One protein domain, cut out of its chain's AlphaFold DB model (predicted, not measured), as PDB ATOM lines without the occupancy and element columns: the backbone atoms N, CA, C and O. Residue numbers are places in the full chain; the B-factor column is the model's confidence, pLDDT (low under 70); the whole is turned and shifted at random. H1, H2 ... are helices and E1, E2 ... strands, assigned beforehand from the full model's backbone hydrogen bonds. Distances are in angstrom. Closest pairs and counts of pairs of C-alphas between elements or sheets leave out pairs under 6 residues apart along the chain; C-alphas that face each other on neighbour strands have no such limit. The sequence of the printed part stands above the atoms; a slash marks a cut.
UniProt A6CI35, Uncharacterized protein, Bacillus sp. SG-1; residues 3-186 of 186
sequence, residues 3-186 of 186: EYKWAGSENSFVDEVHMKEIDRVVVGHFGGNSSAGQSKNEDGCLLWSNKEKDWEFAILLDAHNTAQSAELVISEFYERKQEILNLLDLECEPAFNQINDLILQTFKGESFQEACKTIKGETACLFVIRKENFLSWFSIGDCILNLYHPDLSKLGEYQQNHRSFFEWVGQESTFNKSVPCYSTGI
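AT A GLANCE: This is residues 3 to 186 of the 186 residues of an uncharacterized protein of Bacillus sp. SG-1 (UniProt A6CI35). A six-stranded antiparallel sheet, in the order E1 E4 E5 E6 E7 E8, makes a slab with helices H1, H2 and H3 over one face and the small hairpin E2 and E3 over part of the other. H4 packs on H1, and residues 150 to 155, of which 150 to 153 belong to H5, stick out. The printed part has 184 residues with five named helices and eight named strands, along the chain E1 E2 E3 E4 E5 H1 H2 H3 H4 E6 E7 H5 E8; the class is mixed, helices and strands. It is compact, with a radius of gyration of the C-alphas of 16.4 A and spans of 43 by 39 by 32 A.

IN THESE COORDINATES: Find C-alpha 3 at (181.530, 173.702, 149.376), where E1, residues 3 to 7, begins. E2, residues 18 to 22, E3, residues 25 to 29, and E4, residues 44 to 50, follow; E5, residues 55 to 64, measures 29.8 A from first to last C-alpha. Read on through H1, residues 68 to 79, 16.3 A, and H2, residues 81 to 88, to C-alpha 92 at (175.835, 166.144, 167.849), where H3, residues 92 to 108, 24.4 A, begins. After H4, residues 110 to 116, come E6, residues 122 to 131, 28.9 A, E7, residues 134 to 140, H5, residues 150 to 153, and E8, residues 183 to 185.

HOW THE PARTS SIT: In the large sheet, look for N 4 and O 47 of E1 and E4, 2.8 A apart and within hydrogen-bond range, and for N 58 and O 128 of E5 and E6, also 2.8 A. This sheet and the hairpin E2 and E3, where N 20 and O 27 are 2.8 A apart, form a sandwich, two sheets face to face, the facing parts 9.5 A centre to centre. H1, H2 and H3 are on the same face of the large sheet, in two layers, helices and sheet, at heights over the sheet of 8.1 A, 10.4 A and 9.6 A. H3 runs along the strands, at 11 degrees to E7 on the local plane. H2 and H3, a helical hairpin, touch through residues 94 to 99 of H3 alone; their closest C-alphas, Leu 87 and Ala 95, are 5.1 A apart. H1 and H4 touch, their closest C-alphas, Ser 69 and Cys 116, 7.6 A apart. H4 and H5 are not on the sheet. Every O i to N i+4 pair is within hydrogen-bond range in H1, H2, H3 and H4; H5 is too short for one.

THE WHOLE: The two C-alphas farthest apart, Ser 35 and Glu 91, are 49.2 A apart. The printed part has no cut; E3 to E4 and H5 to E8 are long links, of 14 and 29 residues. No printed residue is under 70 in pLDDT.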
ATOM      1  N   GLU A   3     181.488 175.050 149.925       97.56
ATOM      2  CA  GLU A   3     181.530 173.702 149.376       97.56
ATOM      3  C   GLU A   3     182.676 173.523 148.394       97.56
ATOM      4  O   GLU A   3     183.114 174.466 147.729       97.56
ATOM      5  N   TYR A   4     183.137 172.286 148.297       98.12
ATOM      6  CA  TYR A   4     184.091 171.853 147.303       98.12
ATOM      7  C   TYR A   4     183.882 170.378 146.985       98.12
ATOM      8  O   TYR A   4     183.547 169.589 147.862       98.12
ATOM      9  N   LYS A   5     184.075 170.014 145.724       97.88
ATOM     10  CA  LYS A   5     184.162 168.631 145.276       97.88
ATOM     11  C   LYS A   5     185.220 168.541 144.193       97.88
ATOM     12  O   LYS A   5     185.461 169.533 143.499       97.88
ATOM     13  N   TRP A   6     185.832 167.379 144.077       98.44
ATOM     14  CA  TRP A   6     186.836 167.096 143.066       98.44
ATOM     15  C   TRP A   6     186.935 165.589 142.855       98.44
ATOM     16  O   TRP A   6     186.866 164.831 143.819       98.44
ATOM     17  N   ALA A   7     187.128 165.186 141.605       98.19
ATOM     18  CA  ALA A   7     187.589 163.861 141.224       98.19
ATOM     19  C   ALA A   7     188.826 164.023 140.332       98.19
ATOM     20  O   ALA A   7     188.904 164.964 139.535       98.19
ATOM     21  N   GLY A   8     189.789 163.110 140.435       97.44
ATOM     22  CA  GLY A   8     191.051 163.187 139.697       97.44
ATOM     23  C   GLY A   8     190.903 163.102 138.174       97.44
ATOM     24  O   GLY A   8     191.804 163.518 137.443       97.44
ATOM     25  N   SER A   9     189.746 162.656 137.683       97.12
ATOM     26  CA  SER A   9     189.353 162.728 136.272       97.12
ATOM     27  C   SER A   9     189.110 164.156 135.768       97.12
ATOM     28  O   SER A   9     189.308 164.409 134.580       97.12
ATOM     29  N   GLU A  10     188.711 165.094 136.636       96.44
ATOM     30  CA  GLU A  10     188.495 166.504 136.278       96.44
ATOM     31  C   GLU A  10     189.827 167.250 136.124       96.44
ATOM     32  O   GLU A  10     190.046 167.977 135.154       96.44
ATOM     33  N   ASN A  11     190.724 167.066 137.094       96.31
ATOM     34  CA  ASN A  11     192.105 167.528 137.049       96.31
ATOM     35  C   ASN A  11     192.964 166.576 137.882       96.31
ATOM     36  O   ASN A  11     192.730 166.426 139.081       96.31
ATOM     37  N   SER A  12     193.961 165.958 137.253       97.31
ATOM     38  CA  SER A  12     194.753 164.920 137.902       97.31
ATOM     39  C   SER A  12     195.755 165.466 138.918       97.31
ATOM     40  O   SER A  12     196.142 164.745 139.836       97.31
ATOM     41  N   PHE A  13     196.194 166.719 138.762       98.00
ATOM     42  CA  PHE A  13     197.299 167.298 139.532       98.00
ATOM     43  C   PHE A  13     198.590 166.452 139.492       98.00
ATOM     44  O   PHE A  13     199.381 166.452 140.436       98.00
ATOM     45  N   VAL A  14     198.816 165.697 138.411       98.00
ATOM     46  CA  VAL A  14     200.110 165.040 138.162       98.00
ATOM     47  C   VAL A  14     201.163 166.128 137.941       98.00
ATOM     48  O   VAL A  14     200.934 167.060 137.175       98.00
ATOM     49  N   ASP A  15     202.305 166.009 138.621       97.94
ATOM     50  CA  ASP A  15     203.388 167.006 138.675       97.94
ATOM     51  C   ASP A  15     203.005 168.370 139.279       97.94
ATOM     52  O   ASP A  15     203.799 169.313 139.234       97.94
ATOM     53  N   GLU A  16     201.832 168.483 139.905       97.50
ATOM     54  CA  GLU A  16     201.342 169.724 140.501       97.50
ATOM     55  C   GLU A  16     200.966 169.515 141.970       97.50
ATOM     56  O   GLU A  16     200.127 168.683 142.308       97.50
ATOM     57  N   VAL A  17     201.559 170.311 142.862       97.19
ATOM     58  CA  VAL A  17     201.070 170.436 144.239       97.19
ATOM     59  C   VAL A  17     200.033 171.547 144.257       97.19
ATOM     60  O   VAL A  17     200.375 172.722 144.129       97.19
ATOM     61  N   HIS A  18     198.774 171.175 144.450       97.88
ATOM     62  CA  HIS A  18     197.668 172.118 144.505       97.88
ATOM     63  C   HIS A  18     197.014 172.101 145.887       97.88
ATOM     64  O   HIS A  18     196.759 171.047 146.466       97.88
ATOM     65  N   MET A  19     196.711 173.281 146.424       97.44
ATOM     66  CA  MET A  19     196.034 173.436 147.711       97.44
ATOM     67  C   MET A  19     194.836 174.361 147.558       97.44
ATOM     68  O   MET A  19     194.922 175.400 146.904       97.44
ATOM     69  N   LYS A  20     193.733 174.010 148.214       96.44
ATOM     70  CA  LYS A  20     192.517 174.815 148.243       96.44
ATOM     71  C   LYS A  20     192.026 174.994 149.668       96.44
ATOM     72  O   LYS A  20     191.758 174.021 150.363       96.44
ATOM     73  N   GLU A  21     191.874 176.244 150.083       97.06
ATOM     74  CA  GLU A  21     191.309 176.589 151.386       97.06
ATOM     75  C   GLU A  21     189.791 176.782 151.283       97.06
ATOM     76  O   GLU A  21     189.291 177.535 150.443       97.06
ATOM     77  N   ILE A  22     189.057 176.104 152.160       95.62
ATOM     78  CA  ILE A  22     187.605 176.160 152.302       95.62
ATOM     79  C   ILE A  22     187.299 176.417 153.782       95.62
ATOM     80  O   ILE A  22     187.265 175.505 154.603       95.62
ATOM     81  N   ASP A  23     187.086 177.689 154.122       94.38
ATOM     82  CA  ASP A  23     186.922 178.159 155.507       94.38
ATOM     83  C   ASP A  23     188.098 177.787 156.419       94.38
ATOM     84  O   ASP A  23     189.100 178.486 156.413       94.38
ATOM     85  N   ARG A  24     187.953 176.750 157.252       92.00
ATOM     86  CA  ARG A  24     188.979 176.294 158.206       92.00
ATOM     87  C   ARG A  24     189.672 175.014 157.735       92.00
ATOM     88  O   ARG A  24     190.539 174.507 158.437       92.00
ATOM     89  N   VAL A  25     189.274 174.491 156.576       96.62
ATOM     90  CA  VAL A  25     189.779 173.244 156.003       96.62
ATOM     91  C   VAL A  25     190.668 173.568 154.814       96.62
ATOM     92  O   VAL A  25     190.339 174.422 153.992       96.62
ATOM     93  N   VAL A  26     191.785 172.859 154.704       97.56
ATOM     94  CA  VAL A  26     192.663 172.904 153.535       97.56
ATOM     95  C   VAL A  26     192.622 171.540 152.866       97.56
ATOM     96  O   VAL A  26     192.873 170.526 153.511       97.56
ATOM     97  N   VAL A  27     192.313 171.524 151.573       97.75
ATOM     98  CA  VAL A  27     192.347 170.324 150.737       97.75
ATOM     99  C   VAL A  27     193.608 170.371 149.884       97.75
ATOM    100  O   VAL A  27     193.799 171.306 149.102       97.75
ATOM    101  N   GLY A  28     194.478 169.381 150.058       97.88
ATOM    102  CA  GLY A  28     195.666 169.185 149.236       97.88
ATOM    103  C   GLY A  28     195.401 168.162 148.139       97.88
ATOM    104  O   GLY A  28     194.769 167.142 148.393       97.88
ATOM    105  N   HIS A  29     195.906 168.430 146.942       97.44
ATOM    106  CA  HIS A  29     195.854 167.522 145.805       97.44
ATOM    107  C   HIS A  29     197.266 167.315 145.288       97.44
ATOM    108  O   HIS A  29     198.025 168.275 145.118       97.44
ATOM    109  N   PHE A  30     197.601 166.061 145.032       97.19
ATOM    110  CA  PHE A  30     198.844 165.699 144.384       97.19
ATOM    111  C   PHE A  30     198.651 164.374 143.659       97.19
ATOM    112  O   PHE A  30     198.463 163.340 144.291       97.19
ATOM    113  N   GLY A  31     198.700 164.411 142.332       95.81
ATOM    114  CA  GLY A  31     198.495 163.241 141.482       95.81
ATOM    115  C   GLY A  31     199.737 162.397 141.268       95.81
ATOM    116  O   GLY A  31     199.719 161.558 140.383       95.81
ATOM    117  N   GLY A  32     200.822 162.628 142.012       95.81
ATOM    118  CA  GLY A  32     202.100 161.949 141.819       95.81
ATOM    119  C   GLY A  32     202.979 162.602 140.749       95.81
ATOM    120  O   GLY A  32     202.755 163.738 140.336       95.81
ATOM    121  N   ASN A  33     204.029 161.889 140.336       97.19
ATOM    122  CA  ASN A  33     205.074 162.412 139.454       97.19
ATOM    123  C   ASN A  33     205.125 161.633 138.129       97.19
ATOM    124  O   ASN A  33     205.295 160.408 138.135       97.19
ATOM    125  N   SER A  34     205.034 162.330 136.995       97.44
ATOM    126  CA  SER A  34     205.006 161.684 135.677       97.44
ATOM    127  C   SER A  34     206.326 161.018 135.302       97.44
ATOM    128  O   SER A  34     206.324 159.949 134.691       97.44
ATOM    129  N   SER A  35     207.461 161.563 135.749       97.56
ATOM    130  CA  SER A  35     208.778 160.943 135.550       97.56
ATOM    131  C   SER A  35     208.950 159.630 136.326       97.56
ATOM    132  O   SER A  35     209.792 158.813 135.960       97.56
ATOM    133  N   ALA A  36     208.115 159.388 137.345       96.44
ATOM    134  CA  ALA A  36     208.024 158.123 138.075       96.44
ATOM    135  C   ALA A  36     206.962 157.157 137.503       96.44
ATOM    136  O   ALA A  36     206.731 156.094 138.074       96.44
ATOM    137  N   GLY A  37     206.332 157.501 136.373       96.31
ATOM    138  CA  GLY A  37     205.365 156.653 135.669       96.31
ATOM    139  C   GLY A  37     203.896 156.938 135.985       96.31
ATOM    140  O   GLY A  37     203.026 156.236 135.470       96.31
ATOM    141  N   GLN A  38     203.598 157.959 136.792       96.50
ATOM    142  CA  GLN A  38     202.220 158.321 137.115       96.50
ATOM    143  C   GLN A  38     201.575 159.115 135.972       96.50
ATOM    144  O   GLN A  38     202.126 160.104 135.500       96.50
ATOM    145  N   SER A  39     200.401 158.690 135.510       95.12
ATOM    146  CA  SER A  39     199.733 159.298 134.344       95.12
ATOM    147  C   SER A  39     198.303 159.762 134.607       95.12
ATOM    148  O   SER A  39     197.691 160.388 133.745       95.12
ATOM    149  N   LYS A  40     197.763 159.458 135.787       95.88
ATOM    150  CA  LYS A  40     196.389 159.763 136.188       95.88
ATOM    151  C   LYS A  40     196.308 159.991 137.691       95.88
ATOM    152  O   LYS A  40     197.222 159.621 138.418       95.88
ATOM    153  N   ASN A  41     195.197 160.546 138.138       97.56
ATOM    154  CA  ASN A  41     194.786 160.535 139.531       97.56
ATOM    155  C   ASN A  41     193.323 160.105 139.539       97.56
ATOM    156  O   ASN A  41     192.556 160.549 138.685       97.56
ATOM    157  N   GLU A  42     192.976 159.176 140.412       98.00
ATOM    158  CA  GLU A  42     191.649 158.559 140.443       98.00
ATOM    159  C   GLU A  42     190.874 158.978 141.691       98.00
ATOM    160  O   GLU A  42     189.649 158.876 141.700       98.00
ATOM    161  N   ASP A  43     191.583 159.514 142.686       98.38
ATOM    162  CA  ASP A  43     191.065 159.941 143.976       98.38
ATOM    163  C   ASP A  43     189.957 160.982 143.837       98.38
ATOM    164  O   ASP A  43     189.780 161.648 142.811       98.38
ATOM    165  N   GLY A  44     189.225 161.171 144.926       98.44
ATOM    166  CA  GLY A  44     188.189 162.180 144.993       98.44
ATOM    167  C   GLY A  44     187.984 162.732 146.390       98.44
ATOM    168  O   GLY A  44     188.410 162.171 147.401       98.44
ATOM    169  N   CYS A  45     187.289 163.861 146.448       98.44
ATOM    170  CA  CYS A  45     186.818 164.411 147.701       98.44
ATOM    171  C   CYS A  45     185.506 165.179 147.543       98.44
ATOM    172  O   CYS A  45     185.201 165.751 146.491       98.44
ATOM    173  N   LEU A  46     184.751 165.232 148.635       98.69
ATOM    174  CA  LEU A  46     183.617 166.129 148.828       98.69
ATOM    175  C   LEU A  46     183.798 166.822 150.175       98.69
ATOM    176  O   LEU A  46     184.121 166.175 151.162       98.69
ATOM    177  N   LEU A  47     183.589 168.131 150.223       98.56
ATOM    178  CA  LEU A  47     183.739 168.928 151.428       98.56
ATOM    179  C   LEU A  47     182.634 169.974 151.513       98.56
ATOM    180  O   LEU A  47     182.461 170.794 150.609       98.56
ATOM    181  N   TRP A  48     181.959 170.011 152.654       98.50
ATOM    182  CA  TRP A  48     181.071 171.089 153.059       98.50
ATOM    183  C   TRP A  48     181.528 171.652 154.395       98.50
ATOM    184  O   TRP A  48     181.869 170.912 155.312       98.50
ATOM    185  N   SER A  49     181.506 172.972 154.509       97.94
ATOM    186  CA  SER A  49     181.865 173.678 155.733       97.94
ATOM    187  C   SER A  49     180.825 174.735 156.054       97.94
ATOM    188  O   SER A  49     180.407 175.518 155.188       97.94
ATOM    189  N   ASN A  50     180.420 174.797 157.317       97.44
ATOM    190  CA  ASN A  50     179.594 175.871 157.826       97.44
ATOM    191  C   ASN A  50     180.138 176.404 159.148       97.44
ATOM    192  O   ASN A  50     179.742 175.977 160.228       97.44
ATOM    193  N   LYS A  51     180.987 177.428 159.043       95.56
ATOM    194  CA  LYS A  51     181.568 178.121 160.196       95.56
ATOM    195  C   LYS A  51     180.524 178.698 161.163       95.56
ATOM    196  O   LYS A  51     180.785 178.741 162.356       95.56
ATOM    197  N   GLU A  52     179.371 179.155 160.671       95.31
ATOM    198  CA  GLU A  52     178.320 179.741 161.520       95.31
ATOM    199  C   GLU A  52     177.577 178.683 162.342       95.31
ATOM    200  O   GLU A  52     177.173 178.961 163.466       95.31
ATOM    201  N   LYS A  53     177.429 177.471 161.793       96.50
ATOM    202  CA  LYS A  53     176.803 176.319 162.465       96.50
ATOM    203  C   LYS A  53     177.819 175.352 163.091       96.50
ATOM    204  O   LYS A  53     177.441 174.274 163.537       96.50
ATOM    205  N   ASP A  54     179.089 175.749 163.098       97.25
ATOM    206  CA  ASP A  54     180.238 175.039 163.655       97.25
ATOM    207  C   ASP A  54     180.343 173.549 163.277       97.25
ATOM    208  O   ASP A  54     180.512 172.681 164.136       97.25
ATOM    209  N   TRP A  55     180.279 173.255 161.975       98.12
ATOM    210  CA  TRP A  55     180.530 171.909 161.460       98.12
ATOM    211  C   TRP A  55     181.256 171.890 160.110       98.12
ATOM    212  O   TRP A  55     181.121 172.809 159.296       98.12
ATOM    213  N   GLU A  56     181.967 170.791 159.844       98.56
ATOM    214  CA  GLU A  56     182.436 170.378 158.521       98.56
ATOM    215  C   GLU A  56     182.093 168.908 158.253       98.56
ATOM    216  O   GLU A  56     182.137 168.065 159.147       98.56
ATOM    217  N   PHE A  57     181.761 168.615 156.999       98.69
ATOM    218  CA  PHE A  57     181.477 167.282 156.479       98.69
ATOM    219  C   PHE A  57     182.421 167.024 155.307       98.69
ATOM    220  O   PHE A  57     182.422 167.791 154.343       98.69
ATOM    221  N   ALA A  58     183.219 165.966 155.388       98.56
ATOM    222  CA  ALA A  58     184.200 165.607 154.378       98.56
ATOM    223  C   ALA A  58     184.065 164.138 153.967       98.56
ATOM    224  O   ALA A  58     183.801 163.273 154.798       98.56
ATOM    225  N   ILE A  59     184.299 163.863 152.689       98.75
ATOM    226  CA  ILE A  59     184.498 162.527 152.131       98.75
ATOM    227  C   ILE A  59     185.862 162.534 151.445       98.75
ATOM    228  O   ILE A  59     186.115 163.403 150.610       98.75
ATOM    229  N   LEU A  60     186.718 161.575 151.787       98.69
ATOM    230  CA  LEU A  60     187.974 161.279 151.102       98.69
ATOM    231  C   LEU A  60     187.870 159.914 150.420       98.69
ATOM    232  O   LEU A  60     187.421 158.944 151.040       98.69
ATOM    233  N   LEU A  61     188.285 159.861 149.159       98.69
ATOM    234  CA  LEU A  61     188.136 158.710 148.282       98.69
ATOM    235  C   LEU A  61     189.493 158.375 147.664       98.69
ATOM    236  O   LEU A  61     190.071 159.223 146.990       98.69
ATOM    237  N   ASP A  62     189.973 157.161 147.912       97.81
ATOM    238  CA  ASP A  62     191.158 156.582 147.264       97.81
ATOM    239  C   ASP A  62     190.652 155.552 146.256       97.81
ATOM    240  O   ASP A  62     190.212 154.456 146.630       97.81
ATOM    241  N   ALA A  63     190.594 155.964 144.990       97.62
ATOM    242  CA  ALA A  63     190.044 155.141 143.928       97.62
ATOM    243  C   ALA A  63     191.146 154.459 143.132       97.62
ATOM    244  O   ALA A  63     192.250 154.967 142.962       97.62
ATOM    245  N   HIS A  64     190.816 153.303 142.569       94.75
ATOM    246  CA  HIS A  64     191.732 152.581 141.706       94.75
ATOM    247  C   HIS A  64     191.022 151.995 140.490       94.75
ATOM    248  O   HIS A  64     189.822 151.709 140.502       94.75
ATOM    249  N   ASN A  65     191.811 151.752 139.438       96.19
ATOM    250  CA  ASN A  65     191.410 151.246 138.119       96.19
ATOM    251  C   ASN A  65     190.777 152.323 137.221       96.19
ATOM    252  O   ASN A  65     191.252 152.487 136.090       96.19
ATOM    253  N   THR A  66     189.759 153.046 137.707       97.44
ATOM    254  CA  THR A  66     189.263 154.317 137.135       97.44
ATOM    255  C   THR A  66     188.745 155.248 138.244       97.44
ATOM    256  O   THR A  66     188.493 154.787 139.353       97.44
ATOM    257  N   ALA A  67     188.512 156.531 137.938       98.00
ATOM    258  CA  ALA A  67     187.892 157.490 138.865       98.00
ATOM    259  C   ALA A  67     186.361 157.324 139.025       98.00
ATOM    260  O   ALA A  67     185.743 158.026 139.820       98.00
ATOM    261  N   GLN A  68     185.723 156.421 138.267       98.62
ATOM    262  CA  GLN A  68     184.256 156.321 138.206       98.62
ATOM    263  C   GLN A  68     183.616 155.950 139.551       98.62
ATOM    264  O   GLN A  68     182.502 156.378 139.843       98.62
ATOM    265  N   SER A  69     184.311 155.171 140.382       98.38
ATOM    266  CA  SER A  69     183.878 154.839 141.743       98.38
ATOM    267  C   SER A  69     183.852 156.074 142.644       98.38
ATOM    268  O   SER A  69     182.864 156.298 143.344       98.38
ATOM    269  N   ALA A  70     184.885 156.921 142.578       98.62
ATOM    270  CA  ALA A  70     184.917 158.184 143.305       98.62
ATOM    271  C   ALA A  70     183.829 159.150 142.811       98.62
ATOM    272  O   ALA A  70     183.106 159.732 143.621       98.62
ATOM    273  N   GLU A  71     183.662 159.281 141.493       98.75
ATOM    274  CA  GLU A  71     182.610 160.101 140.877       98.75
ATOM    275  C   GLU A  71     181.209 159.670 141.327       98.75
ATOM    276  O   GLU A  71     180.401 160.524 141.701       98.75
ATOM    277  N   LEU A  72     180.940 158.359 141.340       98.75
ATOM    278  CA  LEU A  72     179.661 157.790 141.765       98.75
ATOM    279  C   LEU A  72     179.369 158.102 143.237       98.75
ATOM    280  O   LEU A  72     178.278 158.563 143.565       98.75
ATOM    281  N   VAL A  73     180.342 157.897 144.132       98.75
ATOM    282  CA  VAL A  73     180.168 158.231 145.555       98.75
ATOM    283  C   VAL A  73     179.941 159.736 145.728       98.75
ATOM    284  O   VAL A  73     179.020 160.139 146.436       98.75
ATOM    285  N   ILE A  74     180.722 160.586 145.056       98.81
ATOM    286  CA  ILE A  74     180.535 162.042 145.127       98.81
ATOM    287  C   ILE A  74     179.134 162.429 144.653       98.81
ATOM    288  O   ILE A  74     178.480 163.215 145.339       98.81
ATOM    289  N   SER A  75     178.659 161.912 143.514       98.56
ATOM    290  CA  SER A  75     177.338 162.285 142.992       98.56
ATOM    291  C   SER A  75     176.219 161.849 143.933       98.56
ATOM    292  O   SER A  75     175.357 162.665 144.253       98.56
ATOM    293  N   GLU A  76     176.274 160.618 144.443       98.62
ATOM    294  CA  GLU A  76     175.235 160.035 145.298       98.62
ATOM    295  C   GLU A  76     175.014 160.850 146.583       98.62
ATOM    296  O   GLU A  76     173.876 161.139 146.974       98.62
ATOM    297  N   PHE A  77     176.107 161.266 147.234       98.69
ATOM    298  CA  PHE A  77     176.039 162.088 148.445       98.69
ATOM    299  C   PHE A  77     175.758 163.558 148.134       98.69
ATOM    300  O   PHE A  77     175.090 164.232 148.916       98.69
ATOM    301  N   TYR A  78     176.197 164.064 146.980       98.38
ATOM    302  CA  TYR A  78     175.869 165.421 146.555       98.38
ATOM    303  C   TYR A  78     174.373 165.589 146.254       98.38
ATOM    304  O   TYR A  78     173.794 166.621 146.593       98.38
ATOM    305  N   GLU A  79     173.716 164.581 145.682       98.31
ATOM    306  CA  GLU A  79     172.260 164.576 145.471       98.31
ATOM    307  C   GLU A  79     171.478 164.553 146.793       98.31
ATOM    308  O   GLU A  79     170.434 165.195 146.914       98.31
ATOM    309  N   ARG A  80     172.034 163.915 147.830       98.38
ATOM    310  CA  ARG A  80     171.492 163.888 149.203       98.38
ATOM    311  C   ARG A  80     171.887 165.081 150.057       98.38
ATOM    312  O   ARG A  80     171.598 165.113 151.252       98.38
ATOM    313  N   LYS A  81     172.516 166.101 149.475       98.50
ATOM    314  CA  LYS A  81     173.024 167.253 150.223       98.50
ATOM    315  C   LYS A  81     171.985 167.867 151.157       98.50
ATOM    316  O   LYS A  81     172.297 168.100 152.316       98.50
ATOM    317  N   GLN A  82     170.756 168.112 150.697       98.44
ATOM    318  CA  GLN A  82     169.746 168.740 151.557       98.44
ATOM    319  C   GLN A  82     169.356 167.855 152.750       98.44
ATOM    320  O   GLN A  82     169.135 168.373 153.840       98.44
ATOM    321  N   GLU A  83     169.302 166.538 152.558       98.69
ATOM    322  CA  GLU A  83     169.053 165.577 153.631       98.69
ATOM    323  C   GLU A  83     170.184 165.619 154.663       98.69
ATOM    324  O   GLU A  83     169.924 165.830 155.845       98.69
ATOM    325  N   ILE A  84     171.442 165.557 154.217       98.75
ATOM    326  CA  ILE A  84     172.614 165.621 155.102       98.75
ATOM    327  C   ILE A  84     172.672 166.957 155.852       98.75
ATOM    328  O   ILE A  84     172.953 166.980 157.047       98.75
ATOM    329  N   LEU A  85     172.356 168.076 155.191       98.62
ATOM    330  CA  LEU A  85     172.298 169.386 155.844       98.62
ATOM    331  C   LEU A  85     171.228 169.442 156.939       98.62
ATOM    332  O   LEU A  85     171.480 170.025 157.991       98.62
ATOM    333  N   ASN A  86     170.071 168.812 156.725       98.62
ATOM    334  CA  ASN A  86     169.036 168.717 157.753       98.62
ATOM    335  C   ASN A  86     169.504 167.862 158.943       98.62
ATOM    336  O   ASN A  86     169.192 168.192 160.084       98.62
ATOM    337  N   LEU A  87     170.272 166.794 158.697       98.75
ATOM    338  CA  LEU A  87     170.854 165.969 159.762       98.75
ATOM    339  C   LEU A  87     171.928 166.726 160.557       98.75
ATOM    340  O   LEU A  87     171.980 166.611 161.777       98.75
ATOM    341  N   LEU A  88     172.751 167.541 159.894       98.44
ATOM    342  CA  LEU A  88     173.785 168.367 160.538       98.44
ATOM    343  C   LEU A  88     173.214 169.512 161.394       98.44
ATOM    344  O   LEU A  88     173.919 170.040 162.263       98.44
ATOM    345  N   ASP A  89     171.951 169.879 161.165       98.00
ATOM    346  CA  ASP A  89     171.201 170.844 161.976       98.00
ATOM    347  C   ASP A  89     170.681 170.252 163.296       98.00
ATOM    348  O   ASP A  89     170.233 171.002 164.163       98.00
ATOM    349  N   LEU A  90     170.766 168.931 163.475       98.44
ATOM    350  CA  LEU A  90     170.493 168.273 164.748       98.44
ATOM    351  C   LEU A  90     171.647 168.484 165.746       98.44
ATOM    352  O   LEU A  90     172.740 168.939 165.397       98.44
ATOM    353  N   GLU A  91     171.404 168.103 166.999       97.75
ATOM    354  CA  GLU A  91     172.442 167.970 168.028       97.75
ATOM    355  C   GLU A  91     173.496 166.918 167.630       97.75
ATOM    356  O   GLU A  91     173.241 166.055 166.788       97.75
ATOM    357  N   CYS A  92     174.682 166.966 168.245       97.94
ATOM    358  CA  CYS A  92     175.835 166.144 167.849       97.94
ATOM    359  C   CYS A  92     175.532 164.636 167.733       97.94
ATOM    360  O   CYS A  92     175.680 164.063 166.657       97.94
ATOM    361  N   GLU A  93     175.083 163.990 168.812       97.19
ATOM    362  CA  GLU A  93     174.811 162.543 168.821       97.19
ATOM    363  C   GLU A  93     173.792 162.100 167.747       97.19
ATOM    364  O   GLU A  93     174.119 161.209 166.955       97.19
ATOM    365  N   PRO A  94     172.582 162.693 167.647       98.31
ATOM    366  CA  PRO A  94     171.634 162.295 166.612       98.31
ATOM    367  C   PRO A  94     172.127 162.612 165.197       98.31
ATOM    368  O   PRO A  94     171.857 161.816 164.301       98.31
ATOM    369  N   ALA A  95     172.866 163.709 164.986       98.56
ATOM    370  CA  ALA A  95     173.462 164.015 163.685       98.56
ATOM    371  C   ALA A  95     174.426 162.903 163.243       98.56
ATOM    372  O   ALA A  95     174.304 162.384 162.135       98.56
ATOM    373  N   PHE A  96     175.351 162.488 164.115       98.62
ATOM    374  CA  PHE A  96     176.338 161.456 163.790       98.62
ATOM    375  C   PHE A  96     175.697 160.096 163.518       98.62
ATOM    376  O   PHE A  96     176.006 159.466 162.507       98.62
ATOM    377  N   ASN A  97     174.776 159.662 164.380       98.25
ATOM    378  CA  ASN A  97     174.110 158.372 164.217       98.25
ATOM    379  C   ASN A  97     173.282 158.326 162.928       98.25
ATOM    380  O   ASN A  97     173.406 157.382 162.151       98.25
ATOM    381  N   GLN A  98     172.502 159.373 162.648       98.69
ATOM    382  CA  GLN A  98     171.645 159.397 161.462       98.69
ATOM    383  C   GLN A  98     172.436 159.547 160.162       98.69
ATOM    384  O   GLN A  98     172.035 158.986 159.147       98.69
ATOM    385  N   ILE A  99     173.569 160.255 160.169       98.69
ATOM    386  CA  ILE A  99     174.435 160.319 158.985       98.69
ATOM    387  C   ILE A  99     175.103 158.962 158.735       98.69
ATOM    388  O   ILE A  99     175.152 158.523 157.587       98.69
ATOM    389  N   ASN A 100     175.547 158.254 159.778       98.31
ATOM    390  CA  ASN A 100     176.060 156.888 159.634       98.31
ATOM    391  C   ASN A 100     174.994 155.937 159.065       98.31
ATOM    392  O   ASN A 100     175.282 155.167 158.146       98.31
ATOM    393  N   ASP A 101     173.757 156.030 159.555       98.44
ATOM    394  CA  ASP A 101     172.632 155.260 159.023       98.44
ATOM    395  C   ASP A 101     172.346 155.612 157.560       98.44
ATOM    396  O   ASP A 101     172.169 154.710 156.741       98.44
ATOM    397  N   LEU A 102     172.363 156.901 157.202       98.75
ATOM    398  CA  LEU A 102     172.184 157.361 155.825       98.75
ATOM    399  C   LEU A 102     173.277 156.816 154.900       98.75
ATOM    400  O   LEU A 102     172.964 156.352 153.804       98.75
ATOM    401  N   ILE A 103     174.544 156.826 155.329       98.62
ATOM    402  CA  ILE A 103     175.664 156.259 154.562       98.62
ATOM    403  C   ILE A 103     175.420 154.767 154.311       98.62
ATOM    404  O   ILE A 103     175.494 154.303 153.170       98.62
ATOM    405  N   LEU A 104     175.065 154.016 155.357       97.94
ATOM    406  CA  LEU A 104     174.789 152.584 155.254       97.94
ATOM    407  C   LEU A 104     173.591 152.275 154.359       97.94
ATOM    408  O   LEU A 104     173.656 151.344 153.558       97.94
ATOM    409  N   GLN A 105     172.499 153.021 154.499       97.88
ATOM    410  CA  GLN A 105     171.300 152.852 153.681       97.88
ATOM    411  C   GLN A 105     171.570 153.199 152.221       97.88
ATOM    412  O   GLN A 105     171.127 152.472 151.338       97.88
ATOM    413  N   THR A 106     172.339 154.260 151.973       98.19
ATOM    414  CA  THR A 106     172.744 154.671 150.626       98.19
ATOM    415  C   THR A 106     173.544 153.566 149.960       98.19
ATOM    416  O   THR A 106     173.159 153.084 148.899       98.19
ATOM    417  N   PHE A 107     174.596 153.075 150.617       97.94
ATOM    418  CA  PHE A 107     175.414 152.018 150.040       97.94
ATOM    419  C   PHE A 107     174.692 150.677 149.930       97.94
ATOM    420  O   PHE A 107     174.971 149.940 148.999       97.94
ATOM    421  N   LYS A 108     173.746 150.341 150.811       96.44
ATOM    422  CA  LYS A 108     172.925 149.120 150.677       96.44
ATOM    423  C   LYS A 108     171.748 149.273 149.708       96.44
ATOM    424  O   LYS A 108     171.078 148.284 149.421       96.44
ATOM    425  N   GLY A 109     171.463 150.489 149.250       96.81
ATOM    426  CA  GLY A 109     170.324 150.789 148.396       96.81
ATOM    427  C   GLY A 109     170.450 150.131 147.026       96.81
ATOM    428  O   GLY A 109     171.516 150.150 146.414       96.81
ATOM    429  N   GLU A 110     169.344 149.581 146.525       96.12
ATOM    430  CA  GLU A 110     169.297 148.898 145.225       96.12
ATOM    431  C   GLU A 110     169.783 149.804 144.086       96.12
ATOM    432  O   GLU A 110     170.586 149.375 143.266       96.12
ATOM    433  N   SER A 111     169.385 151.081 144.079       96.94
ATOM    434  CA  SER A 111     169.815 152.045 143.057       96.94
ATOM    435  C   SER A 111     171.335 152.207 143.005       96.94
ATOM    436  O   SER A 111     171.923 152.172 141.926       96.94
ATOM    437  N   PHE A 112     171.977 152.344 144.168       97.75
ATOM    438  CA  PHE A 112     173.423 152.503 144.260       97.75
ATOM    439  C   PHE A 112     174.154 151.208 143.881       97.75
ATOM    440  O   PHE A 112     175.157 151.242 143.169       97.75
ATOM    441  N   GLN A 113     173.624 150.057 144.303       96.69
ATOM    442  CA  GLN A 113     174.170 148.744 143.954       96.69
ATOM    443  C   GLN A 113     174.075 148.447 142.454       96.69
ATOM    444  O   GLN A 113     175.023 147.925 141.869       96.69
ATOM    445  N   GLU A 114     172.974 148.814 141.796       96.81
ATOM    446  CA  GLU A 114     172.870 148.705 140.339       96.81
ATOM    447  C   GLU A 114     173.827 149.667 139.632       96.81
ATOM    448  O   GLU A 114     174.494 149.265 138.680       96.81
ATOM    449  N   ALA A 115     173.975 150.903 140.121       97.69
ATOM    450  CA  ALA A 115     174.941 151.849 139.563       97.69
ATOM    451  C   ALA A 115     176.382 151.315 139.656       97.69
ATOM    452  O   ALA A 115     177.124 151.378 138.671       97.69
ATOM    453  N   CYS A 116     176.748 150.696 140.784       97.25
ATOM    454  CA  CYS A 116     178.053 150.064 140.989       97.25
ATOM    455  C   CYS A 116     178.392 149.015 139.914       97.25
ATOM    456  O   CYS A 116     179.538 148.923 139.485       97.25
ATOM    457  N   LYS A 117     177.402 148.268 139.407       95.81
ATOM    458  CA  LYS A 117     177.608 147.256 138.349       95.81
ATOM    459  C   LYS A 117     177.933 147.855 136.979       95.81
ATOM    460  O   LYS A 117     178.372 147.127 136.088       95.81
ATOM    461  N   THR A 118     177.670 149.146 136.779       96.56
ATOM    462  CA  THR A 118     177.841 149.827 135.484       96.56
ATOM    463  C   THR A 118     179.166 150.572 135.354       96.56
ATOM    464  O   THR A 118     179.551 150.940 134.243       96.56
ATOM    465  N   ILE A 119     179.868 150.779 136.470       97.50
ATOM    466  CA  ILE A 119     181.159 151.463 136.517       97.50
ATOM    467  C   ILE A 119     182.320 150.468 136.534       97.50
ATOM    468  O   ILE A 119     182.146 149.264 136.721       97.50
ATOM    469  N   LYS A 120     183.531 150.983 136.335       97.75
ATOM    470  CA  LYS A 120     184.774 150.226 136.418       97.75
ATOM    471  C   LYS A 120     185.637 150.747 137.559       97.75
ATOM    472  O   LYS A 120     186.015 151.914 137.556       97.75
ATOM    473  N   GLY A 121     186.072 149.854 138.438       96.56
ATOM    474  CA  GLY A 121     186.959 150.199 139.545       96.56
ATOM    475  C   GLY A 121     186.225 150.424 140.856       96.56
ATOM    476  O   GLY A 121     185.001 150.334 140.942       96.56
ATOM    477  N   GLU A 122     187.022 150.706 141.876       97.06
ATOM    478  CA  GLU A 122     186.585 150.768 143.264       97.06
ATOM    479  C   GLU A 122     187.181 151.982 143.957       97.06
ATOM    480  O   GLU A 122     188.114 152.593 143.440       97.06
ATOM    481  N   THR A 123     186.661 152.320 145.130       98.25
ATOM    482  CA  THR A 123     187.242 153.333 146.003       98.25
ATOM    483  C   THR A 123     187.167 152.910 147.464       98.25
ATOM    484  O   THR A 123     186.157 152.361 147.913       98.25
ATOM    485  N   ALA A 124     188.226 153.171 148.228       98.19
ATOM    486  CA  ALA A 124     188.106 153.293 149.675       98.19
ATOM    487  C   ALA A 124     187.359 154.594 149.999       98.19
ATOM    488  O   ALA A 124     187.418 155.561 149.236       98.19
ATOM    489  N   CYS A 125     186.648 154.621 151.124       98.38
ATOM    490  CA  CYS A 125     185.843 155.762 151.544       98.38
ATOM    491  C   CYS A 125     186.144 156.118 152.996       98.38
ATOM    492  O   CYS A 125     186.040 155.274 153.886       98.38
ATOM    493  N   LEU A 126     186.416 157.390 153.258       98.75
ATOM    494  CA  LEU A 126     186.464 157.940 154.606       98.75
ATOM    495  C   LEU A 126     185.557 159.162 154.684       98.75
ATOM    496  O   LEU A 126     185.860 160.210 154.120       98.75
ATOM    497  N   PHE A 127     184.456 159.014 155.407       98.81
ATOM    498  CA  PHE A 127     183.582 160.109 155.792       98.81
ATOM    499  C   PHE A 127     184.053 160.640 157.139       98.81
ATOM    500  O   PHE A 127     184.319 159.856 158.052       98.81
ATOM    501  N   VAL A 128     184.139 161.958 157.266       98.62
ATOM    502  CA  VAL A 128     184.551 162.641 158.492       98.62
ATOM    503  C   VAL A 128     183.610 163.801 158.749       98.62
ATOM    504  O   VAL A 128     183.337 164.606 157.859       98.62
ATOM    505  N   ILE A 129     183.136 163.900 159.982       98.69
ATOM    506  CA  ILE A 129     182.268 164.978 160.433       98.69
ATOM    507  C   ILE A 129     182.911 165.580 161.666       98.69
ATOM    508  O   ILE A 129     182.967 164.934 162.712       98.69
ATOM    509  N   ARG A 130     183.369 166.827 161.569       98.00
ATOM    510  CA  ARG A 130     183.654 167.609 162.770       98.00
ATOM    511  C   ARG A 130     182.441 168.476 163.050       98.00
ATOM    512  O   ARG A 130     182.037 169.252 162.192       98.00
ATOM    513  N   LYS A 131     181.863 168.363 164.240       98.38
ATOM    514  CA  LYS A 131     180.780 169.237 164.699       98.38
ATOM    515  C   LYS A 131     181.048 169.608 166.144       98.38
ATOM    516  O   LYS A 131     181.290 168.730 166.972       98.38
ATOM    517  N   GLU A 132     181.045 170.907 166.425       96.88
ATOM    518  CA  GLU A 132     181.444 171.444 167.727       96.88
ATOM    519  C   GLU A 132     182.812 170.869 168.151       96.88
ATOM    520  O   GLU A 132     183.798 170.993 167.418       96.88
ATOM    521  N   ASN A 133     182.880 170.195 169.301       95.81
ATOM    522  CA  ASN A 133     184.108 169.605 169.837       95.81
ATOM    523  C   ASN A 133     184.262 168.104 169.528       95.81
ATOM    524  O   ASN A 133     185.129 167.460 170.115       95.81
ATOM    525  N   PHE A 134     183.431 167.545 168.646       97.62
ATOM    526  CA  PHE A 134     183.402 166.117 168.338       97.62
ATOM    527  C   PHE A 134     183.860 165.833 166.907       97.62
ATOM    528  O   PHE A 134     183.673 166.657 166.004       97.62
ATOM    529  N   LEU A 135     184.443 164.649 166.709       97.50
ATOM    530  CA  LEU A 135     184.951 164.177 165.428       97.50
ATOM    531  C   LEU A 135     184.431 162.764 165.155       97.50
ATOM    532  O   LEU A 135     184.978 161.790 165.647       97.50
ATOM    533  N   SER A 136     183.408 162.650 164.318       98.44
ATOM    534  CA  SER A 136     182.855 161.365 163.892       98.44
ATOM    535  C   SER A 136     183.459 160.907 162.567       98.44
ATOM    536  O   SER A 136     183.774 161.733 161.703       98.44
ATOM    537  N   TRP A 137     183.603 159.593 162.383       98.62
ATOM    538  CA  TRP A 137     184.033 159.008 161.116       98.62
ATOM    539  C   TRP A 137     183.281 157.730 160.746       98.62
ATOM    540  O   TRP A 137     182.841 156.955 161.598       98.62
ATOM    541  N   PHE A 138     183.222 157.483 159.439       98.56
ATOM    542  CA  PHE A 138     182.799 156.227 158.831       98.56
ATOM    543  C   PHE A 138     183.825 155.836 157.768       98.56
ATOM    544  O   PHE A 138     184.101 156.608 156.852       98.56
ATOM    545  N   SER A 139     184.414 154.648 157.884       98.25
ATOM    546  CA  SER A 139     185.564 154.238 157.080       98.25
ATOM    547  C   SER A 139     185.373 152.853 156.462       98.25
ATOM    548  O   SER A 139     185.081 151.879 157.159       98.25
ATOM    549  N   ILE A 140     185.575 152.782 155.148       97.81
ATOM    550  CA  ILE A 140     185.677 151.568 154.334       97.81
ATOM    551  C   ILE A 140     187.021 151.629 153.620       97.81
ATOM    552  O   ILE A 140     187.356 152.652 153.025       97.81
ATOM    553  N   GLY A 141     187.765 150.533 153.632       96.38
ATOM    554  CA  GLY A 141     189.051 150.499 152.958       96.38
ATOM    555  C   GLY A 141     190.137 151.177 153.782       96.38
ATOM    556  O   GLY A 141     190.218 150.998 155.001       96.38
ATOM    557  N   ASP A 142     191.002 151.930 153.112       95.56
ATOM    558  CA  ASP A 142     192.342 152.182 153.615       95.56
ATOM    559  C   ASP A 142     192.771 153.662 153.654       95.56
ATOM    560  O   ASP A 142     193.933 153.954 153.950       95.56
ATOM    561  N   CYS A 143     191.814 154.583 153.495       97.56
ATOM    562  CA  CYS A 143     191.953 155.992 153.872       97.56
ATOM    563  C   CYS A 143     192.213 156.141 155.384       97.56
ATOM    564  O   CYS A 143     191.686 155.375 156.192       97.56
ATOM    565  N   ILE A 144     192.983 157.154 155.795       97.31
ATOM    566  CA  ILE A 144     193.433 157.325 157.189       97.31
ATOM    567  C   ILE A 144     192.996 158.682 157.751       97.31
ATOM    568  O   ILE A 144     193.223 159.724 157.136       97.31
ATOM    569  N   LEU A 145     192.445 158.668 158.965       97.94
ATOM    570  CA  LEU A 145     192.146 159.834 159.788       97.94
ATOM    571  C   LEU A 145     193.165 159.947 160.922       97.94
ATOM    572  O   LEU A 145     193.300 159.031 161.731       97.94
ATOM    573  N   ASN A 146     193.840 161.094 161.014       97.12
ATOM    574  CA  ASN A 146     194.758 161.411 162.107       97.12
ATOM    575  C   ASN A 146     194.274 162.632 162.898       97.12
ATOM    576  O   ASN A 146     193.900 163.644 162.305       97.12
ATOM    577  N   LEU A 147     194.365 162.562 164.227       96.44
ATOM    578  CA  LEU A 147     194.108 163.668 165.143       96.44
ATOM    579  C   LEU A 147     195.395 164.053 165.880       96.44
ATOM    580  O   LEU A 147     195.923 163.304 166.700       96.44
ATOM    581  N   TYR A 148     195.890 165.258 165.610       94.94
ATOM    582  CA  TYR A 148     197.105 165.783 166.228       94.94
ATOM    583  C   TYR A 148     196.760 166.652 167.443       94.94
ATOM    584  O   TYR A 148     196.606 167.866 167.329       94.94
ATOM    585  N   HIS A 149     196.651 166.026 168.617       94.38
ATOM    586  CA  HIS A 149     196.465 166.715 169.900       94.38
ATOM    587  C   HIS A 149     197.694 166.514 170.806       94.38
ATOM    588  O   HIS A 149     198.215 165.397 170.853       94.38
ATOM    589  N   PRO A 150     198.158 167.527 171.570       95.69
ATOM    590  CA  PRO A 150     199.340 167.392 172.428       95.69
ATOM    591  C   PRO A 150     199.285 166.215 173.406       95.69
ATOM    592  O   PRO A 150     200.307 165.585 173.660       95.69
ATOM    593  N   ASP A 151     198.108 165.894 173.945       94.81
ATOM    594  CA  ASP A 151     197.968 164.766 174.874       94.81
ATOM    595  C   ASP A 151     197.975 163.406 174.173       94.81
ATOM    596  O   ASP A 151     198.565 162.469 174.702       94.81
ATOM    597  N   LEU A 152     197.417 163.310 172.962       93.00
ATOM    598  CA  LEU A 152     197.494 162.090 172.152       93.00
ATOM    599  C   LEU A 152     198.931 161.855 171.658       93.00
ATOM    600  O   LEU A 152     199.458 160.747 171.731       93.00
ATOM    601  N   SER A 153     199.626 162.936 171.292       93.69
ATOM    602  CA  SER A 153     201.024 162.904 170.861       93.69
ATOM    603  C   SER A 153     201.967 162.320 171.918       93.69
ATOM    604  O   SER A 153     202.856 161.539 171.578       93.69
ATOM    605  N   LYS A 154     201.741 162.615 173.209       95.88
ATOM    606  CA  LYS A 154     202.503 162.024 174.329       95.88
ATOM    607  C   LYS A 154     202.342 160.504 174.428       95.88
ATOM    608  O   LYS A 154     203.210 159.851 174.998       95.88
ATOM    609  N   LEU A 155     201.240 159.967 173.911       95.50
ATOM    610  CA  LEU A 155     200.928 158.539 173.906       95.50
ATOM    611  C   LEU A 155     201.336 157.856 172.591       95.50
ATOM    612  O   LEU A 155     201.277 156.637 172.507       95.50
ATOM    613  N   GLY A 156     201.771 158.617 171.579       94.06
ATOM    614  CA  GLY A 156     201.995 158.090 170.230       94.06
ATOM    615  C   GLY A 156     200.699 157.749 169.488       94.06
ATOM    616  O   GLY A 156     200.750 157.104 168.444       94.06
ATOM    617  N   GLU A 157     199.559 158.195 170.012       93.38
ATOM    618  CA  GLU A 157     198.235 157.963 169.446       93.38
ATOM    619  C   GLU A 157     197.903 159.112 168.487       93.38
ATOM    620  O   GLU A 157     197.959 160.281 168.860       93.38
ATOM    621  N   TYR A 158     197.590 158.798 167.232       94.94
ATOM    622  CA  TYR A 158     197.229 159.802 166.219       94.94
ATOM    623  C   TYR A 158     196.121 159.283 165.316       94.94
ATOM    624  O   TYR A 158     195.129 159.975 165.091       94.94
ATOM    625  N   GLN A 159     196.282 158.061 164.815       96.19
ATOM    626  CA  GLN A 159     195.338 157.435 163.905       96.19
ATOM    627  C   GLN A 159     194.047 157.057 164.639       96.19
ATOM    628  O   GLN A 159     194.093 156.397 165.671       96.19
ATOM    629  N   GLN A 160     192.904 157.481 164.099       95.50
ATOM    630  CA  GLN A 160     191.592 157.268 164.718       95.50
ATOM    631  C   GLN A 160     190.849 156.059 164.130       95.50
ATOM    632  O   GLN A 160     190.130 155.368 164.844       95.50
ATOM    633  N   ASN A 161     191.035 155.759 162.840       95.69
ATOM    634  CA  ASN A 161     190.330 154.672 162.156       95.69
ATOM    635  C   ASN A 161     191.243 153.478 161.832       95.69
ATOM    636  O   ASN A 161     192.461 153.609 161.724       95.69
ATOM    637  N   HIS A 162     190.653 152.297 161.631       90.50
ATOM    638  CA  HIS A 162     191.391 151.122 161.166       90.50
ATOM    639  C   HIS A 162     191.554 151.152 159.643       90.50
ATOM    640  O   HIS A 162     190.590 151.386 158.918       90.50
ATOM    641  N   ARG A 163     192.773 150.873 159.171       91.31
ATOM    642  CA  ARG A 163     193.086 150.736 157.748       91.31
ATOM    643  C   ARG A 163     192.811 149.297 157.298       91.31
ATOM    644  O   ARG A 163     193.589 148.404 157.632       91.31
ATOM    645  N   SER A 164     191.748 149.086 156.525       89.00
ATOM    646  CA  SER A 164     191.348 147.770 156.013       89.00
ATOM    647  C   SER A 164     191.696 147.631 154.535       89.00
ATOM    648  O   SER A 164     191.102 148.288 153.691       89.00
ATOM    649  N   PHE A 165     192.615 146.734 154.185       85.38
ATOM    650  CA  PHE A 165     192.849 146.407 152.777       85.38
ATOM    651  C   PHE A 165     191.727 145.519 152.225       85.38
ATOM    652  O   PHE A 165     191.161 144.715 152.963       85.38
ATOM    653  N   PHE A 166     191.472 145.599 150.914       82.38
ATOM    654  CA  PHE A 166     190.516 144.737 150.193       82.38
ATOM    655  C   PHE A 166     189.029 144.979 150.505       82.38
ATOM    656  O   PHE A 166     188.175 144.150 150.169       82.38
ATOM    657  N   GLU A 167     188.717 146.130 151.101       91.56
ATOM    658  CA  GLU A 167     187.353 146.606 151.311       91.56
ATOM    659  C   GLU A 167     187.138 147.904 150.541       91.56
ATOM    660  O   GLU A 167     187.888 148.861 150.706       91.56
ATOM    661  N   TRP A 168     186.118 147.927 149.688       94.69
ATOM    662  CA  TRP A 168     185.913 149.016 148.740       94.69
ATOM    663  C   TRP A 168     184.430 149.277 148.489       94.69
ATOM    664  O   TRP A 168     183.565 148.481 148.870       94.69
ATOM    665  N   VAL A 169     184.153 150.382 147.807       97.25
ATOM    666  CA  VAL A 169     182.866 150.719 147.204       97.25
ATOM    667  C   VAL A 169     183.059 150.875 145.694       97.25
ATOM    668  O   VAL A 169     183.947 151.603 145.258       97.25
ATOM    669  N   GLY A 170     182.221 150.214 144.901       96.75
ATOM    670  CA  GLY A 170     182.333 150.183 143.445       96.75
ATOM    671  C   GLY A 170     181.863 148.848 142.878       96.75
ATOM    672  O   GLY A 170     180.960 148.218 143.438       96.75
ATOM    673  N   GLN A 171     182.459 148.420 141.770       94.69
ATOM    674  CA  GLN A 171     182.092 147.191 141.065       94.69
ATOM    675  C   GLN A 171     182.151 145.933 141.969       94.69
ATOM    676  O   GLN A 171     181.224 145.124 141.952       94.69
ATOM    677  N   GLU A 172     183.160 145.809 142.826       92.38
ATOM    678  CA  GLU A 172     183.403 144.746 143.812       92.38
ATOM    679  C   GLU A 172     183.210 145.265 145.252       92.38
ATOM    680  O   GLU A 172     184.018 145.036 146.160       92.38
ATOM    681  N   SER A 173     182.104 145.982 145.464       93.31
ATOM    682  CA  SER A 173     181.751 146.604 146.743       93.31
ATOM    683  C   SER A 173     181.667 145.613 147.915       93.31
ATOM    684  O   SER A 173     181.081 144.533 147.809       93.31
ATOM    685  N   THR A 174     182.133 146.030 149.097       93.88
ATOM    686  CA  THR A 174     181.964 145.285 150.361       93.88
ATOM    687  C   THR A 174     180.491 144.993 150.673       93.88
ATOM    688  O   THR A 174     180.159 143.977 151.279       93.88
ATOM    689  N   PHE A 175     179.578 145.835 150.184       94.19
ATOM    690  CA  PHE A 175     178.136 145.676 150.376       94.19
ATOM    691  C   PHE A 175     177.500 144.590 149.497       94.19
ATOM    692  O   PHE A 175     176.364 144.205 149.765       94.19
ATOM    693  N   ASN A 176     178.235 144.043 148.521       89.19
ATOM    694  CA  ASN A 176     177.848 142.835 147.783       89.19
ATOM    695  C   ASN A 176     178.219 141.537 148.522       89.19
ATOM    696  O   ASN A 176     177.771 140.452 148.144       89.19
ATOM    697  N   LYS A 177     179.053 141.622 149.567       88.69
ATOM    698  CA  LYS A 177     179.457 140.472 150.383       88.69
ATOM    699  C   LYS A 177     178.357 140.125 151.394       88.69
ATOM    700  O   LYS A 177     177.499 140.937 151.727       88.69
ATOM    701  N   SER A 178     178.412 138.910 151.941       88.62
ATOM    702  CA  SER A 178     177.474 138.463 152.984       88.62
ATOM    703  C   SER A 178     177.556 139.296 154.267       88.62
ATOM    704  O   SER A 178     176.558 139.446 154.970       88.62
ATOM    705  N   VAL A 179     178.741 139.827 154.569       90.56
ATOM    706  CA  VAL A 179     179.000 140.709 155.705       90.56
ATOM    707  C   VAL A 179     179.809 141.902 155.192       90.56
ATOM    708  O   VAL A 179     180.966 141.707 154.819       90.56
ATOM    709  N   PRO A 180     179.227 143.115 155.144       93.06
ATOM    710  CA  PRO A 180     179.974 144.313 154.786       93.06
ATOM    711  C   PRO A 180     180.950 144.685 155.904       93.06
ATOM    712  O   PRO A 180     180.592 144.668 157.084       93.06
ATOM    713  N   CYS A 181     182.164 145.068 155.522       94.25
ATOM    714  CA  CYS A 181     183.235 145.447 156.435       94.25
ATOM    715  C   CYS A 181     183.457 146.962 156.391       94.25
ATOM    716  O   CYS A 181     183.803 147.526 155.356       94.25
ATOM    717  N   TYR A 182     183.281 147.615 157.534       95.69
ATOM    718  CA  TYR A 182     183.519 149.043 157.733       95.69
ATOM    719  C   TYR A 182     183.796 149.303 159.221       95.69
ATOM    720  O   TYR A 182     183.551 148.441 160.066       95.69
ATOM    721  N   SER A 183     184.311 150.486 159.547       96.25
ATOM    722  CA  SER A 183     184.510 150.937 160.927       96.25
ATOM    723  C   SER A 183     183.932 152.333 161.138       96.25
ATOM    724  O   SER A 183     183.891 153.142 160.211       96.25
ATOM    725  N   THR A 184     183.482 152.611 162.359       97.00
ATOM    726  CA  THR A 184     182.930 153.910 162.763       97.00
ATOM    727  C   THR A 184     183.444 154.312 164.142       97.00
ATOM    728  O   THR A 184     183.889 153.461 164.914       97.00
ATOM    729  N   GLY A 185     183.369 155.604 164.451       96.38
ATOM    730  CA  GLY A 185     183.662 156.152 165.776       96.38
ATOM    731  C   GLY A 185     183.279 157.628 165.890       96.38
ATOM    732  O   GLY A 185     182.858 158.228 164.900       96.38
ATOM    733  N   ILE A 186     183.375 158.167 167.109       94.00
ATOM    734  CA  ILE A 186     183.111 159.563 167.509       94.00
ATOM    735  C   ILE A 186     184.205 159.994 168.490       94.00
ATOM    736  O   ILE A 186     184.635 159.112 169.272       94.00
TER     737      ILE A 186